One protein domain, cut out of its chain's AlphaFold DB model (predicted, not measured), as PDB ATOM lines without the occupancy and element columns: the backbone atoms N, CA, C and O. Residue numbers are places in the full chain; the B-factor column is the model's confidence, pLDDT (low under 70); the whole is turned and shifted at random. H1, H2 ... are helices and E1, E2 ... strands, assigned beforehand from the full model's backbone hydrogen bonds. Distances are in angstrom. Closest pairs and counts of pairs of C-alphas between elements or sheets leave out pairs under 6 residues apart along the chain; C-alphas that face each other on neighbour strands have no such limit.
ATOM      1  N   GLY A   3      46.471  -2.410 -42.616       98.38
ATOM      2  CA  GLY A   3      45.586  -1.317 -43.032       98.38
ATOM      3  C   GLY A   3      46.399  -0.217 -43.704       98.38
ATOM      4  O   GLY A   3      47.483   0.106 -43.214       98.38
ATOM      5  N   VAL A   4      45.908   0.341 -44.806       98.69
ATOM      6  CA  VAL A   4      46.573   1.436 -45.527       98.69
ATOM      7  C   VAL A   4      45.613   2.591 -45.784       98.69
ATOM      8  O   VAL A   4      44.426   2.363 -45.992       98.69
ATOM      9  N   ASP A   5      46.142   3.812 -45.779       98.50
ATOM     10  CA  ASP A   5      45.414   5.048 -46.097       98.50
ATOM     11  C   ASP A   5      46.393   6.097 -46.645       98.50
ATOM     12  O   ASP A   5      47.594   6.046 -46.333       98.50
ATOM     13  N   ILE A   6      45.893   7.036 -47.455       98.00
ATOM     14  CA  ILE A   6      46.676   8.132 -48.032       98.00
ATOM     15  C   ILE A   6      46.067   9.481 -47.640       98.00
ATOM     16  O   ILE A   6      44.971   9.853 -48.056       98.00
ATOM     17  N   SER A   7      46.847  10.290 -46.927       96.56
ATOM     18  CA  SER A   7      46.528  11.698 -46.692       96.56
ATOM     19  C   SER A   7      47.076  12.588 -47.812       96.56
ATOM     20  O   SER A   7      48.062  12.239 -48.456       96.56
ATOM     21  N   GLY A   8      46.473  13.763 -48.023       93.62
ATOM     22  CA  GLY A   8      47.006  14.791 -48.928       93.62
ATOM     23  C   GLY A   8      46.767  14.547 -50.419       93.62
ATOM     24  O   GLY A   8      47.574  14.961 -51.247       93.62
ATOM     25  N   ARG A   9      45.656  13.887 -50.773       90.62
ATOM     26  CA  ARG A   9      45.228  13.655 -52.170       90.62
ATOM     27  C   ARG A   9      44.680  14.909 -52.869       90.62
ATOM     28  O   ARG A   9      44.178  14.816 -53.985       90.62
ATOM     29  N   HIS A  10      44.752  16.075 -52.236       88.12
ATOM     30  CA  HIS A  10      44.377  17.364 -52.806       88.12
ATOM     31  C   HIS A  10      45.563  18.326 -52.759       88.12
ATOM     32  O   HIS A  10      46.456  18.197 -51.923       88.12
ATOM     33  N   GLU A  11      45.559  19.272 -53.688       87.38
ATOM     34  CA  GLU A  11      46.575  20.318 -53.776       87.38
ATOM     35  C   GLU A  11      46.397  21.330 -52.635       87.38
ATOM     36  O   GLU A  11      45.278  21.775 -52.365       87.38
ATOM     37  N   GLU A  12      47.496  21.710 -51.987       82.56
ATOM     38  CA  GLU A  12      47.565  22.788 -50.995       82.56
ATOM     39  C   GLU A  12      48.705  23.737 -51.390       82.56
ATOM     40  O   GLU A  12      49.817  23.300 -51.672       82.56
ATOM     41  N   ASP A  13      48.421  25.040 -51.473       83.19
ATOM     42  CA  ASP A  13      49.388  26.086 -51.850       83.19
ATOM     43  C   ASP A  13      50.165  25.844 -53.164       83.19
ATOM     44  O   ASP A  13      51.289  26.313 -53.339       83.19
ATOM     45  N   GLY A  14      49.550  25.158 -54.133       83.31
ATOM     46  CA  GLY A  14      50.167  24.875 -55.433       83.31
ATOM     47  C   GLY A  14      51.011  23.598 -55.472       83.31
ATOM     48  O   GLY A  14      51.610  23.297 -56.505       83.31
ATOM     49  N   GLU A  15      51.078  22.850 -54.367       85.88
ATOM     50  CA  GLU A  15      51.834  21.604 -54.264       85.88
ATOM     51  C   GLU A  15      50.970  20.448 -53.748       85.88
ATOM     52  O   GLU A  15      49.980  20.625 -53.037       85.88
ATOM     53  N   TYR A  16      51.379  19.225 -54.086       91.25
ATOM     54  CA  TYR A  16      50.884  18.026 -53.421       91.25
ATOM     55  C   TYR A  16      51.865  17.611 -52.330       91.25
ATOM     56  O   TYR A  16      53.084  17.704 -52.486       91.25
ATOM     57  N   LEU A  17      51.319  17.083 -51.242       95.25
ATOM     58  CA  LEU A  17      52.071  16.302 -50.271       95.25
ATOM     59  C   LEU A  17      51.198  15.123 -49.873       95.25
ATOM     60  O   LEU A  17      50.447  15.199 -48.899       95.25
ATOM     61  N   MET A  18      51.281  14.057 -50.665       96.62
ATOM     62  CA  MET A  18      50.655  12.790 -50.332       96.62
ATOM     63  C   MET A  18      51.524  12.046 -49.330       96.62
ATOM     64  O   MET A  18      52.739  11.940 -49.513       96.62
ATOM     65  N   VAL A  19      50.899  11.489 -48.300       98.12
ATOM     66  CA  VAL A  19      51.557  10.614 -47.329       98.12
ATOM     67  C   VAL A  19      50.727   9.357 -47.189       98.12
ATOM     68  O   VAL A  19      49.569   9.432 -46.788       98.12
ATOM     69  N   ALA A  20      51.318   8.210 -47.509       98.44
ATOM     70  CA  ALA A  20      50.718   6.918 -47.220       98.44
ATOM     71  C   ALA A  20      51.241   6.387 -45.889       98.44
ATOM     72  O   ALA A  20      52.443   6.462 -45.606       98.44
ATOM     73  N   ALA A  21      50.343   5.790 -45.117       98.75
ATOM     74  CA  ALA A  21      50.691   4.982 -43.962       98.75
ATOM     75  C   ALA A  21      50.241   3.538 -44.181       98.75
ATOM     76  O   ALA A  21      49.162   3.278 -44.706       98.75
ATOM     77  N   ALA A  22      51.073   2.603 -43.736       98.50
ATOM     78  CA  ALA A  22      50.781   1.184 -43.654       98.50
ATOM     79  C   ALA A  22      50.870   0.756 -42.189       98.50
ATOM     80  O   ALA A  22      51.917   0.910 -41.566       98.50
ATOM     81  N   VAL A  23      49.790   0.218 -41.629       98.44
ATOM     82  CA  VAL A  23      49.709  -0.212 -40.228       98.44
ATOM     83  C   VAL A  23      49.595  -1.725 -40.180       98.44
ATOM     84  O   VAL A  23      48.547  -2.287 -40.497       98.44
ATOM     85  N   HIS A  24      50.671  -2.394 -39.763       97.81
ATOM     86  CA  HIS A  24      50.661  -3.830 -39.524       97.81
ATOM     87  C   HIS A  24      50.017  -4.119 -38.167       97.81
ATOM     88  O   HIS A  24      50.511  -3.685 -37.123       97.81
ATOM     89  N   ALA A  25      48.898  -4.839 -38.186       96.56
ATOM     90  CA  ALA A  25      48.131  -5.138 -36.991       96.56
ATOM     91  C   ALA A  25      47.652  -6.590 -36.941       96.56
ATOM     92  O   ALA A  25      47.281  -7.219 -37.946       96.56
ATOM     93  N   ARG A  26      47.574  -7.081 -35.704       96.12
ATOM     94  CA  ARG A  26      46.787  -8.251 -35.330       96.12
ATOM     95  C   ARG A  26      45.399  -7.796 -34.927       96.12
ATOM     96  O   ARG A  26      45.259  -6.971 -34.023       96.12
ATOM     97  N   ILE A  27      44.382  -8.401 -35.521       96.00
ATOM     98  CA  ILE A  27      42.980  -8.058 -35.277       96.00
ATOM     99  C   ILE A  27      42.163  -9.296 -34.899       96.00
ATOM    100  O   ILE A  27      42.583 -10.432 -35.125       96.00
ATOM    101  N   ASP A  28      40.985  -9.070 -34.329       95.06
ATOM    102  CA  ASP A  28      39.847  -9.976 -34.498       95.06
ATOM    103  C   ASP A  28      38.802  -9.315 -35.415       95.06
ATOM    104  O   ASP A  28      39.030  -8.225 -35.934       95.06
ATOM    105  N   SER A  29      37.645  -9.947 -35.623       92.25
ATOM    106  CA  SER A  29      36.602  -9.404 -36.510       92.25
ATOM    107  C   SER A  29      36.006  -8.063 -36.054       92.25
ATOM    108  O   SER A  29      35.352  -7.379 -36.841       92.25
ATOM    109  N   THR A  30      36.208  -7.679 -34.794       96.25
ATOM    110  CA  THR A  30      35.563  -6.535 -34.137       96.25
ATOM    111  C   THR A  30      36.520  -5.480 -33.606       96.25
ATOM    112  O   THR A  30      36.041  -4.419 -33.226       96.25
ATOM    113  N   ARG A  31      37.827  -5.762 -33.530       95.56
ATOM    114  CA  ARG A  31      38.810  -4.828 -32.973       95.56
ATOM    115  C   ARG A  31      40.258  -5.131 -33.333       95.56
ATOM    116  O   ARG A  31      40.638  -6.285 -33.562       95.56
ATOM    117  N   ILE A  32      41.097  -4.108 -33.202       97.56
ATOM    118  CA  ILE A  32      42.555  -4.264 -33.130       97.56
ATOM    119  C   ILE A  32      42.962  -4.924 -31.801       97.56
ATOM    120  O   ILE A  32      42.471  -4.588 -30.722       97.56
ATOM    121  N   ARG A  33      43.889  -5.887 -31.862       97.56
ATOM    122  CA  ARG A  33      44.508  -6.530 -30.689       97.56
ATOM    123  C   ARG A  33      45.880  -5.974 -30.371       97.56
ATOM    124  O   ARG A  33      46.212  -5.837 -29.198       97.56
ATOM    125  N   ALA A  34      46.666  -5.714 -31.404       96.62
ATOM    126  CA  ALA A  34      47.982  -5.114 -31.295       96.62
ATOM    127  C   ALA A  34      48.356  -4.471 -32.631       96.62
ATOM    128  O   ALA A  34      48.009  -5.005 -33.685       96.62
ATOM    129  N   VAL A  35      49.089  -3.363 -32.560       96.75
ATOM    130  CA  VAL A  35      49.826  -2.806 -33.696       96.75
ATOM    131  C   VAL A  35      51.267  -3.279 -33.570       96.75
ATOM    132  O   VAL A  35      51.889  -3.091 -32.527       96.75
ATOM    133  N   GLU A  36      51.769  -3.930 -34.610       95.44
ATOM    134  CA  GLU A  36      53.090  -4.567 -34.636       95.44
ATOM    135  C   GLU A  36      54.126  -3.697 -35.353       95.44
ATOM    136  O   GLU A  36      55.315  -3.779 -35.062       95.44
ATOM    137  N   GLY A  37      53.682  -2.813 -36.246       96.19
ATOM    138  CA  GLY A  37      54.560  -1.874 -36.927       96.19
ATOM    139  C   GLY A  37      53.801  -0.880 -37.791       96.19
ATOM    140  O   GLY A  37      52.629  -1.082 -38.118       96.19
ATOM    141  N   MET A  38      54.488   0.198 -38.158       98.19
ATOM    142  CA  MET A  38      53.994   1.191 -39.105       98.19
ATOM    143  C   MET A  38      55.074   1.496 -40.139       98.19
ATOM    144  O   MET A  38      56.251   1.587 -39.792       98.19
ATOM    145  N   GLY A  39      54.665   1.642 -41.391       98.12
ATOM    146  CA  GLY A  39      55.499   2.062 -42.507       98.12
ATOM    147  C   GLY A  39      54.907   3.315 -43.137       98.12
ATOM    148  O   GLY A  39      53.689   3.477 -43.176       98.12
ATOM    149  N   PHE A  40      55.767   4.210 -43.610       98.56
ATOM    150  CA  PHE A  40      55.357   5.487 -44.188       98.56
ATOM    151  C   PHE A  40      56.079   5.733 -45.504       98.56
ATOM    152  O   PHE A  40      57.224   5.312 -45.687       98.56
ATOM    153  N   ALA A  41      55.421   6.453 -46.404       98.31
ATOM    154  CA  ALA A  41      56.032   7.005 -47.603       98.31
ATOM    155  C   ALA A  41      55.365   8.340 -47.943       98.31
ATOM    156  O   ALA A  41      54.186   8.533 -47.652       98.31
ATOM    157  N   ALA A  42      56.112   9.249 -48.567       97.56
ATOM    158  CA  ALA A  42      55.607  10.553 -48.981       97.56
ATOM    159  C   ALA A  42      55.963  10.837 -50.443       97.56
ATOM    160  O   ALA A  42      57.034  10.449 -50.910       97.56
ATOM    161  N   ALA A  43      55.080  11.542 -51.143       95.56
ATOM    162  CA  ALA A  43      55.284  11.977 -52.516       95.56
ATOM    163  C   ALA A  43      54.702  13.376 -52.746       95.56
ATOM    164  O   ALA A  43      53.710  13.759 -52.129       95.56
ATOM    165  N   ARG A  44      55.330  14.134 -53.653       92.88
ATOM    166  CA  ARG A  44      54.880  15.478 -54.071       92.88
ATOM    167  C   ARG A  44      54.259  15.516 -55.469       92.88
ATOM    168  O   ARG A  44      53.950  16.582 -55.989       92.88
ATOM    169  N   GLU A  45      54.117  14.358 -56.105       88.06
ATOM    170  CA  GLU A  45      53.402  14.233 -57.374       88.06
ATOM    171  C   GLU A  45      51.883  14.247 -57.164       88.06
ATOM    172  O   GLU A  45      51.395  14.021 -56.059       88.06
ATOM    173  N   GLY A  46      51.131  14.532 -58.229       87.06
ATOM    174  CA  GLY A  46      49.671  14.535 -58.176       87.06
ATOM    175  C   GLY A  46      49.067  13.130 -57.998       87.06
ATOM    176  O   GLY A  46      49.705  12.123 -58.322       87.06
ATOM    177  N   PRO A  47      47.805  13.041 -57.544       93.06
ATOM    178  CA  PRO A  47      47.147  11.798 -57.157       93.06
ATOM    179  C   PRO A  47      46.635  11.046 -58.396       93.06
ATOM    180  O   PRO A  47      45.443  11.054 -58.711       93.06
ATOM    181  N   THR A  48      47.535  10.407 -59.140       94.88
ATOM    182  CA  THR A  48      47.158   9.410 -60.158       94.88
ATOM    183  C   THR A  48      47.019   8.028 -59.517       94.88
ATOM    184  O   THR A  48      47.595   7.783 -58.459       94.88
ATOM    185  N   LEU A  49      46.291   7.104 -60.155       95.25
ATOM    186  CA  LEU A  49      46.188   5.723 -59.663       95.25
ATOM    187  C   LEU A  49      47.582   5.100 -59.469       95.25
ATOM    188  O   LEU A  49      47.884   4.613 -58.382       95.25
ATOM    189  N   ASP A  50      48.458   5.196 -60.470       95.38
ATOM    190  CA  ASP A  50      49.812   4.630 -60.402       95.38
ATOM    191  C   ASP A  50      50.653   5.265 -59.282       95.38
ATOM    192  O   ASP A  50      51.340   4.547 -58.554       95.38
ATOM    193  N   ALA A  51      50.542   6.585 -59.088       95.31
ATOM    194  CA  ALA A  51      51.199   7.295 -57.990       95.31
ATOM    195  C   ALA A  51      50.706   6.800 -56.621       95.31
ATOM    196  O   ALA A  51      51.508   6.468 -55.749       95.31
ATOM    197  N   THR A  52      49.385   6.676 -56.435       96.62
ATOM    198  CA  THR A  52      48.802   6.180 -55.175       96.62
ATOM    199  C   THR A  52      49.207   4.734 -54.876       96.62
ATOM    200  O   THR A  52      49.602   4.424 -53.751       96.62
ATOM    201  N   LEU A  53      49.197   3.856 -55.885       97.38
ATOM    202  CA  LEU A  53      49.617   2.459 -55.751       97.38
ATOM    203  C   LEU A  53      51.110   2.350 -55.423       97.38
ATOM    204  O   LEU A  53      51.486   1.619 -54.507       97.38
ATOM    205  N   GLY A  54      51.962   3.098 -56.130       97.06
ATOM    206  CA  GLY A  54      53.403   3.133 -55.881       97.06
ATOM    207  C   GLY A  54      53.749   3.669 -54.490       97.06
ATOM    208  O   GLY A  54      54.612   3.115 -53.800       97.06
ATOM    209  N   LEU A  55      53.035   4.703 -54.044       97.88
ATOM    210  CA  LEU A  55      53.200   5.289 -52.720       97.88
ATOM    211  C   LEU A  55      52.847   4.288 -51.612       97.88
ATOM    212  O   LEU A  55      53.644   4.073 -50.698       97.88
ATOM    213  N   VAL A  56      51.695   3.622 -51.721       97.94
ATOM    214  CA  VAL A  56      51.274   2.594 -50.756       97.94
ATOM    215  C   VAL A  56      52.218   1.394 -50.784       97.94
ATOM    216  O   VAL A  56      52.606   0.906 -49.725       97.94
ATOM    217  N   ALA A  57      52.658   0.947 -51.963       96.94
ATOM    218  CA  ALA A  57      53.611  -0.157 -52.078       96.94
ATOM    219  C   ALA A  57      54.933   0.167 -51.366       96.94
ATOM    220  O   ALA A  57      55.506  -0.691 -50.692       96.94
ATOM    221  N   THR A  58      55.379   1.422 -51.454       97.44
ATOM    222  CA  THR A  58      56.557   1.911 -50.729       97.44
ATOM    223  C   THR A  58      56.314   1.937 -49.219       97.44
ATOM    224  O   THR A  58      57.149   1.443 -48.466       97.44
ATOM    225  N   ALA A  59      55.166   2.446 -48.758       98.00
ATOM    226  CA  ALA A  59      54.826   2.471 -47.333       98.00
ATOM    227  C   ALA A  59      54.757   1.057 -46.729       98.00
ATOM    228  O   ALA A  59      55.312   0.820 -45.658       98.00
ATOM    229  N   VAL A  60      54.153   0.099 -47.441       97.31
ATOM    230  CA  VAL A  60      54.124  -1.319 -47.047       97.31
ATOM    231  C   VAL A  60      55.531  -1.922 -47.047       97.31
ATOM    232  O   VAL A  60      55.883  -2.655 -46.127       97.31
ATOM    233  N   GLY A  61      56.362  -1.593 -48.041       95.88
ATOM    234  CA  GLY A  61      57.763  -2.022 -48.102       95.88
ATOM    235  C   GLY A  61      58.641  -1.466 -46.973       95.88
ATOM    236  O   GLY A  61      59.665  -2.067 -46.656       95.88
ATOM    237  N   ASN A  62      58.222  -0.363 -46.348       96.94
ATOM    238  CA  ASN A  62      58.891   0.275 -45.213       96.94
ATOM    239  C   ASN A  62      58.412  -0.245 -43.845       96.94
ATOM    240  O   ASN A  62      58.819   0.295 -42.814       96.94
ATOM    241  N   LEU A  63      57.546  -1.261 -43.804       96.44
ATOM    242  CA  LEU A  63      57.192  -1.921 -42.549       96.44
ATOM    243  C   LEU A  63      58.431  -2.581 -41.910       96.44
ATOM    244  O   LEU A  63      59.270  -3.125 -42.631       96.44
ATOM    245  N   PRO A  64      58.544  -2.589 -40.564       91.31
ATOM    246  CA  PRO A  64      59.673  -3.220 -39.871       91.31
ATOM    247  C   PRO A  64      59.834  -4.714 -40.175       91.31
ATOM    248  O   PRO A  64      60.952  -5.223 -40.218       91.31
ATOM    249  N   GLU A  65      58.715  -5.405 -40.392       87.31
ATOM    250  CA  GLU A  65      58.660  -6.815 -40.764       87.31
ATOM    251  C   GLU A  65      57.694  -6.993 -41.946       87.31
ATOM    252  O   GLU A  65      56.672  -6.296 -42.005       87.31
ATOM    253  N   PRO A  66      57.986  -7.904 -42.896       79.69
ATOM    254  CA  PRO A  66      57.067  -8.207 -43.985       79.69
ATOM    255  C   PRO A  66      55.726  -8.723 -43.444       79.69
ATOM    256  O   PRO A  66      55.721  -9.602 -42.583       79.69
ATOM    257  N   PRO A  67      54.585  -8.223 -43.942       81.25
ATOM    258  CA  PRO A  67      53.288  -8.696 -43.487       81.25
ATOM    259  C   PRO A  67      52.938 -10.062 -44.090       81.25
ATOM    260  O   PRO A  67      52.983 -10.241 -45.306       81.25
ATOM    261  N   ASP A  68      52.482 -10.990 -43.248       83.56
ATOM    262  CA  ASP A  68      52.000 -12.320 -43.664       83.56
ATOM    263  C   ASP A  68      50.506 -12.339 -44.054       83.56
ATOM    264  O   ASP A  68      49.953 -13.378 -44.413       83.56
ATOM    265  N   GLY A  69      49.818 -11.200 -43.937       91.62
ATOM    266  CA  GLY A  69      48.382 -11.068 -44.202       91.62
ATOM    267  C   GLY A  69      48.067 -10.043 -45.290       91.62
ATOM    268  O   GLY A  69      48.970  -9.345 -45.753       91.62
ATOM    269  N   PRO A  70      46.783  -9.907 -45.662       96.94
ATOM    270  CA  PRO A  70      46.389  -9.022 -46.745       96.94
ATOM    271  C   PRO A  70      46.641  -7.553 -46.399       96.94
ATOM    272  O   PRO A  70      46.624  -7.158 -45.223       96.94
ATOM    273  N   ILE A  71      46.829  -6.758 -47.446       97.94
ATOM    274  CA  ILE A  71      46.682  -5.306 -47.423       97.94
ATOM    275  C   ILE A  71      45.191  -4.991 -47.543       97.94
ATOM    276  O   ILE A  71      44.484  -5.589 -48.356       97.94
ATOM    277  N   VAL A  72      44.719  -4.063 -46.718       98.38
ATOM    278  CA  VAL A  72      43.317  -3.678 -46.617       98.38
ATOM    279  C   VAL A  72      43.193  -2.164 -46.684       98.38
ATOM    280  O   VAL A  72      43.914  -1.457 -45.981       98.38
ATOM    281  N   ALA A  73      42.269  -1.683 -47.508       98.38
ATOM    282  CA  ALA A  73      41.954  -0.265 -47.670       98.38
ATOM    283  C   ALA A  73      40.436  -0.029 -47.662       98.38
ATOM    284  O   ALA A  73      39.650  -0.967 -47.837       98.38
ATOM    285  N   GLU A  74      40.024   1.225 -47.485       97.44
ATOM    286  CA  GLU A  74      38.637   1.647 -47.700       97.44
ATOM    287  C   GLU A  74      38.288   1.673 -49.196       97.44
ATOM    288  O   GLU A  74      39.148   1.834 -50.070       97.44
ATOM    289  N   HIS A  75      36.996   1.537 -49.498       95.25
ATOM    290  CA  HIS A  75      36.503   1.797 -50.848       95.25
ATOM    291  C   HIS A  75      36.773   3.260 -51.239       95.25
ATOM    292  O   HIS A  75      36.670   4.168 -50.416       95.25
ATOM    293  N   GLY A  76      37.142   3.486 -52.501       92.94
ATOM    294  CA  GLY A  76      37.484   4.815 -53.020       92.94
ATOM    295  C   GLY A  76      38.949   5.239 -52.828       92.94
ATOM    296  O   GLY A  76      39.400   6.164 -53.518       92.94
ATOM    297  N   GLU A  77      39.730   4.538 -51.993       95.50
ATOM    298  CA  GLU A  77      41.166   4.822 -51.814       95.50
ATOM    299  C   GLU A  77      41.901   4.776 -53.165       95.50
ATOM    300  O   GLU A  77      42.621   5.701 -53.536       95.50
ATOM    301  N   PHE A  78      41.572   3.769 -53.980       96.62
ATOM    302  CA  PHE A  78      42.114   3.564 -55.325       96.62
ATOM    303  C   PHE A  78      41.079   3.818 -56.430       96.62
ATOM    304  O   PHE A  78      40.970   3.040 -57.371       96.62
ATOM    305  N   TYR A  79      40.312   4.911 -56.334       95.06
ATOM    306  CA  TYR A  79      39.392   5.367 -57.397       95.06
ATOM    307  C   TYR A  79      38.307   4.344 -57.781       95.06
ATOM    308  O   TYR A  79      37.948   4.238 -58.952       95.06
ATOM    309  N   GLU A  80      37.784   3.601 -56.801       94.75
ATOM    310  CA  GLU A  80      36.773   2.541 -57.002       94.75
ATOM    311  C   GLU A  80      37.239   1.384 -57.909       94.75
ATOM    312  O   GLU A  80      36.423   0.606 -58.408       94.75
ATOM    313  N   GLU A  81      38.549   1.241 -58.132       97.88
ATOM    314  CA  GLU A  81      39.088   0.131 -58.915       97.88
ATOM    315  C   GLU A  81      38.835  -1.215 -58.213       97.88
ATOM    316  O   GLU A  81      38.894  -1.306 -56.982       97.88
ATOM    317  N   PRO A  82      38.574  -2.294 -58.968       97.12
ATOM    318  CA  PRO A  82      38.302  -3.599 -58.385       97.12
ATOM    319  C   PRO A  82      39.551  -4.158 -57.676       97.12
ATOM    320  O   PRO A  82      40.681  -3.895 -58.116       97.12
ATOM    321  N   PRO A  83      39.382  -4.937 -56.590       97.00
ATOM    322  CA  PRO A  83      40.497  -5.402 -55.764       97.00
ATOM    323  C   PRO A  83      41.504  -6.244 -56.555       97.00
ATOM    324  O   PRO A  83      42.697  -6.181 -56.280       97.00
ATOM    325  N   GLU A  84      41.064  -6.964 -57.589       96.56
ATOM    326  CA  GLU A  84      41.938  -7.753 -58.458       96.56
ATOM    327  C   GLU A  84      42.909  -6.872 -59.244       96.56
ATOM    328  O   GLU A  84      44.046  -7.274 -59.471       96.56
ATOM    329  N   ARG A  85      42.482  -5.671 -59.658       96.31
ATOM    330  CA  ARG A  85      43.345  -4.732 -60.383       96.31
ATOM    331  C   ARG A  85      44.329  -4.050 -59.442       96.31
ATOM    332  O   ARG A  85      45.501  -3.936 -59.786       96.31
ATOM    333  N   VAL A  86      43.860  -3.632 -58.270       97.06
ATOM    334  CA  VAL A  86      44.694  -3.010 -57.230       97.06
ATOM    335  C   VAL A  86      45.743  -3.997 -56.709       97.06
ATOM    336  O   VAL A  86      46.918  -3.657 -56.580       97.06
ATOM    337  N   GLY A  87      45.347  -5.252 -56.493       94.88
ATOM    338  CA  GLY A  87      46.213  -6.316 -55.990       94.88
ATOM    339  C   GLY A  87      47.421  -6.631 -56.872       94.88
ATOM    340  O   GLY A  87      48.431  -7.090 -56.351       94.88
ATOM    341  N   LEU A  88      47.383  -6.323 -58.176       94.69
ATOM    342  CA  LEU A  88      48.531  -6.514 -59.077       94.69
ATOM    343  C   LEU A  88      49.760  -5.679 -58.681       94.69
ATOM    344  O   LEU A  88      50.877  -6.016 -59.076       94.69
ATOM    345  N   SER A  89      49.570  -4.603 -57.916       93.31
ATOM    346  CA  SER A  89      50.644  -3.713 -57.459       93.31
ATOM    347  C   SER A  89      51.329  -4.180 -56.175       93.31
ATOM    348  O   SER A  89      52.339  -3.597 -55.775       93.31
ATOM    349  N   PHE A  90      50.819  -5.230 -55.533       91.81
ATOM    350  CA  PHE A  90      51.295  -5.691 -54.237       91.81
ATOM    351  C   PHE A  90      51.729  -7.157 -54.286       91.81
ATOM    352  O   PHE A  90      51.274  -7.943 -55.112       91.81
ATOM    353  N   ARG A  91      52.658  -7.537 -53.397       87.56
ATOM    354  CA  ARG A  91      52.996  -8.954 -53.189       87.56
ATOM    355  C   ARG A  91      51.998  -9.658 -52.265       87.56
ATOM    356  O   ARG A  91      51.614 -10.775 -52.606       87.56
ATOM    357  N   PRO A  92      51.604  -9.077 -51.113       90.50
ATOM    358  CA  PRO A  92      50.498  -9.620 -50.334       90.50
ATOM    359  C   PRO A  92      49.186  -9.503 -51.108       90.50
ATOM    360  O   PRO A  92      49.037  -8.633 -51.964       90.50
ATOM    361  N   GLU A  93      48.223 -10.353 -50.758       95.31
ATOM    362  CA  GLU A  93      46.849 -10.207 -51.231       95.31
ATOM    363  C   GLU A  93      46.299  -8.823 -50.862       95.31
ATOM    364  O   GLU A  93      46.615  -8.277 -49.803       95.31
ATOM    365  N   PHE A  94      45.468  -8.265 -51.735       97.81
ATOM    366  CA  PHE A  94      44.758  -7.021 -51.488       97.81
ATOM    367  C   PHE A  94      43.258  -7.284 -51.406       97.81
ATOM    368  O   PHE A  94      42.712  -8.031 -52.220       97.81
ATOM    369  N   LYS A  95      42.588  -6.614 -50.470       98.00
ATOM    370  CA  LYS A  95      41.128  -6.558 -50.411       98.00
ATOM    371  C   LYS A  95      40.640  -5.227 -49.848       98.00
ATOM    372  O   LYS A  95      41.389  -4.496 -49.205       98.00
ATOM    373  N   TYR A  96      39.359  -4.947 -50.041       98.38
ATOM    374  CA  TYR A  96      38.690  -3.870 -49.320       98.38
ATOM    375  C   TYR A  96      38.192  -4.351 -47.950       98.38
ATOM    376  O   TYR A  96      38.160  -5.550 -47.672       98.38
ATOM    377  N   VAL A  97      37.865  -3.407 -47.067       97.88
ATOM    378  CA  VAL A  97      37.348  -3.676 -45.716       97.88
ATOM    379  C   VAL A  97      36.079  -4.541 -45.753       97.88
ATOM    380  O   VAL A  97      35.098  -4.197 -46.404       97.88
ATOM    381  N   GLU A  98      36.060  -5.621 -44.967       97.19
ATOM    382  CA  GLU A  98      34.922  -6.545 -44.817       97.19
ATOM    383  C   GLU A  98      34.502  -6.749 -43.347       97.19
ATOM    384  O   GLU A  98      33.426  -7.282 -43.066       97.19
ATOM    385  N   SER A  99      35.329  -6.328 -42.384       97.62
ATOM    386  CA  SER A  99      35.056  -6.445 -40.946       97.62
ATOM    387  C   SER A  99      35.307  -5.147 -40.171       97.62
ATOM    388  O   SER A  99      35.955  -4.217 -40.648       97.62
ATOM    389  N   ILE A 100      34.803  -5.076 -38.934       97.94
ATOM    390  CA  ILE A 100      35.011  -3.901 -38.076       97.94
ATOM    391  C   ILE A 100      36.488  -3.775 -37.682       97.94
ATOM    392  O   ILE A 100      37.014  -2.668 -37.713       97.94
ATOM    393  N   GLY A 101      37.168  -4.881 -37.363       97.75
ATOM    394  CA  GLY A 101      38.594  -4.847 -37.012       97.75
ATOM    395  C   GLY A 101      39.488  -4.377 -38.167       97.75
ATOM    396  O   GLY A 101      40.447  -3.635 -37.955       97.75
ATOM    397  N   GLU A 102      39.143  -4.750 -39.401       98.31
ATOM    398  CA  GLU A 102      39.800  -4.237 -40.609       98.31
ATOM    399  C   GLU A 102      39.588  -2.733 -40.764       98.31
ATOM    400  O   GLU A 102      40.559  -1.997 -40.931       98.31
ATOM    401  N   ARG A 103      38.340  -2.269 -40.617       98.31
ATOM    402  CA  ARG A 103      38.012  -0.841 -40.664       98.31
ATOM    403  C   ARG A 103      38.772  -0.035 -39.618       98.31
ATOM    404  O   ARG A 103      39.325   1.010 -39.937       98.31
ATOM    405  N   GLU A 104      38.826  -0.514 -38.375       98.31
ATOM    406  CA  GLU A 104      39.603   0.141 -37.316       98.31
ATOM    407  C   GLU A 104      41.089   0.237 -37.684       98.31
ATOM    408  O   GLU A 104      41.738   1.238 -37.383       98.31
ATOM    409  N   THR A 105      41.631  -0.775 -38.365       98.12
ATOM    410  CA  THR A 105      43.034  -0.765 -38.803       98.12
ATOM    411  C   THR A 105      43.270   0.257 -39.912       98.12
ATOM    412  O   THR A 105      44.279   0.960 -39.872       98.12
ATOM    413  N   VAL A 106      42.341   0.398 -40.865       98.62
ATOM    414  CA  VAL A 106      42.421   1.459 -41.882       98.62
ATOM    415  C   VAL A 106      42.274   2.842 -41.245       98.62
ATOM    416  O   VAL A 106      43.060   3.731 -41.543       98.62
ATOM    417  N   GLN A 107      41.379   3.020 -40.269       98.31
ATOM    418  CA  GLN A 107      41.279   4.278 -39.515       98.31
ATOM    419  C   GLN A 107      42.560   4.611 -38.737       98.31
ATOM    420  O   GLN A 107      42.958   5.773 -38.656       98.31
ATOM    421  N   ALA A 108      43.243   3.606 -38.184       98.56
ATOM    422  CA  ALA A 108      44.553   3.809 -37.575       98.56
ATOM    423  C   ALA A 108      45.588   4.278 -38.613       98.56
ATOM    424  O   ALA A 108      46.360   5.194 -38.323       98.56
ATOM    425  N   ALA A 109      45.578   3.701 -39.821       98.69
ATOM    426  CA  ALA A 109      46.421   4.153 -40.926       98.69
ATOM    427  C   ALA A 109      46.079   5.586 -41.353       98.69
ATOM    428  O   ALA A 109      46.989   6.394 -41.509       98.69
ATOM    429  N   HIS A 110      44.796   5.939 -41.417       98.50
ATOM    430  CA  HIS A 110      44.334   7.290 -41.724       98.50
ATOM    431  C   HIS A 110      44.889   8.333 -40.751       98.50
ATOM    432  O   HIS A 110      45.509   9.320 -41.152       98.50
ATOM    433  N   HIS A 111      44.740   8.092 -39.446       98.56
ATOM    434  CA  HIS A 111      45.287   8.990 -38.432       98.56
ATOM    435  C   HIS A 111      46.816   9.066 -38.481       98.56
ATOM    436  O   HIS A 111      47.376  10.145 -38.291       98.56
ATOM    437  N   ALA A 112      47.494   7.950 -38.759       98.56
ATOM    438  CA  ALA A 112      48.943   7.919 -38.895       98.56
ATOM    439  C   ALA A 112      49.423   8.712 -40.124       98.56
ATOM    440  O   ALA A 112      50.355   9.504 -40.003       98.56
ATOM    441  N   ALA A 113      48.777   8.542 -41.281       98.38
ATOM    442  CA  ALA A 113      49.081   9.268 -42.512       98.38
ATOM    443  C   ALA A 113      48.869  10.775 -42.334       98.38
ATOM    444  O   ALA A 113      49.745  11.565 -42.685       98.38
ATOM    445  N   TYR A 114      47.741  11.166 -41.735       97.75
ATOM    446  CA  TYR A 114      47.431  12.560 -41.433       97.75
ATOM    447  C   TYR A 114      48.460  13.185 -40.481       97.75
ATOM    448  O   TYR A 114      49.056  14.207 -40.804       97.75
ATOM    449  N   ALA A 115      48.755  12.533 -39.351       98.12
ATOM    450  CA  ALA A 115      49.738  13.039 -38.393       98.12
ATOM    451  C   ALA A 115      51.158  13.115 -38.981       98.12
ATOM    452  O   ALA A 115      51.893  14.061 -38.707       98.12
ATOM    453  N   ALA A 116      51.559  12.133 -39.794       97.94
ATOM    454  CA  ALA A 116      52.855  12.152 -40.466       97.94
ATOM    455  C   ALA A 116      52.939  13.275 -41.506       97.94
ATOM    456  O   ALA A 116      53.977  13.924 -41.613       97.94
ATOM    457  N   ARG A 117      51.851  13.535 -42.240       96.31
ATOM    458  CA  ARG A 117      51.753  14.673 -43.156       96.31
ATOM    459  C   ARG A 117      51.910  15.998 -42.420       96.31
ATOM    460  O   ARG A 117      52.735  16.800 -42.841       96.31
ATOM    461  N   ASP A 118      51.205  16.187 -41.307       95.56
ATOM    462  CA  ASP A 118      51.296  17.405 -40.492       95.56
ATOM    463  C   ASP A 118      52.715  17.655 -39.952       95.56
ATOM    464  O   ASP A 118      53.125  18.800 -39.818       95.56
ATOM    465  N   LEU A 119      53.491  16.601 -39.667       96.44
ATOM    466  CA  LEU A 119      54.896  16.725 -39.247       96.44
ATOM    467  C   LEU A 119      55.859  17.097 -40.387       96.44
ATOM    468  O   LEU A 119      56.990  17.501 -40.114       96.44
ATOM    469  N   LEU A 120      55.460  16.888 -41.644       93.38
ATOM    470  CA  LEU A 120      56.265  17.180 -42.835       93.38
ATOM    471  C   LEU A 120      55.979  18.569 -43.434       93.38
ATOM    472  O   LEU A 120      56.709  18.978 -44.344       93.38
ATOM    473  N   LEU A 121      54.935  19.252 -42.953       88.31
ATOM    474  CA  LEU A 121      54.562  20.628 -43.301       88.31
ATOM    475  C   LEU A 121      55.252  21.638 -42.372       88.31
ATOM    476  O   LEU A 121      55.701  22.680 -42.898       88.31
TER     477      LEU A 121
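This is residues 3 to 121 of the 121 residues of the protein "DUF2209 family protein" of Halorubrum sp. CBA1229 (UniProt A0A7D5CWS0). A three-stranded antiparallel sheet, E1, E2 and E3, stands between two helices, with the long H3 slanting across one face and H1 over the other. At the start of E1, a small unit of E4, H2 and E5 packs on by E4, and H2 sits farthest out. The printed part has 119 residues, with named elements in the order E1 E2 E3 H1 E4 H2 E5 H3; E4 and E5 form a second, parallel sheet, and the class is mixed, helices and strands. It is compact, with a radius of gyration of the C-alphas of 13.3 A, and spans 42 by 30 by 23 A.

Start at E1, residues 3 to 7, which forms an antiparallel hairpin with E2, residues 18 to 27; N 5 and O 21 are 3.2 A apart, within hydrogen-bond range. E2 forms the next hairpin with E3, residues 32 to 43, where N 22 and O 39 are 2.8 A apart; E1, E2 and E3 are a meander, each strand the antiparallel neighbour of the one before. E3 bends by 68 degrees at residue 36. Next comes H1, residues 49 to 61, on the sheet at a height of 7.6 A, slantwise to the strands at 47 degrees to E2 on the local plane; its closest C-alphas to E3 are Ala 59 and Phe 40, 4.4 A. E4, residues 71 to 73, H2, residues 83 to 87, and E5, residues 94 to 96, make a strand-helix-strand unit, two parallel neighbour strands with a helix between, its crossover right-handed; N 95 and O 71 are 3.0 A apart. The closest C-alphas of E1 and E4 are Gly 3 and Val 72, 4.9 A. H2 and H1 are close but not clearly touching, with Leu 53 and Val 86 closest at 7.5 A between C-alphas. H3, residues 100 to 120, is on the opposite face from H1, making three layers, helices on both faces of a sheet; its height is 4.6 A, and its closest C-alphas to E2 are Ala 113 and Ala 21, 4.8 A. In H1, H2 and H3 every O i to N i+4 pair is within hydrogen-bond range.

Find C-alpha 3 at (45.586, -1.317, -43.032), where E1 begins its 13.6 A. E2 measures 26.8 A, E3 28.3 A and H1 18.1 A. H3 runs 30.3 A from C-alpha 100 at (35.011, -3.901, -38.076) to C-alpha 120 at (56.265, 17.180, -42.835).

The farthest C-alphas, Gly 14 and Asp 28, are 41.9 A apart. The printed part has no cut, no link is long, and no printed residue is under 70 in pLDDT.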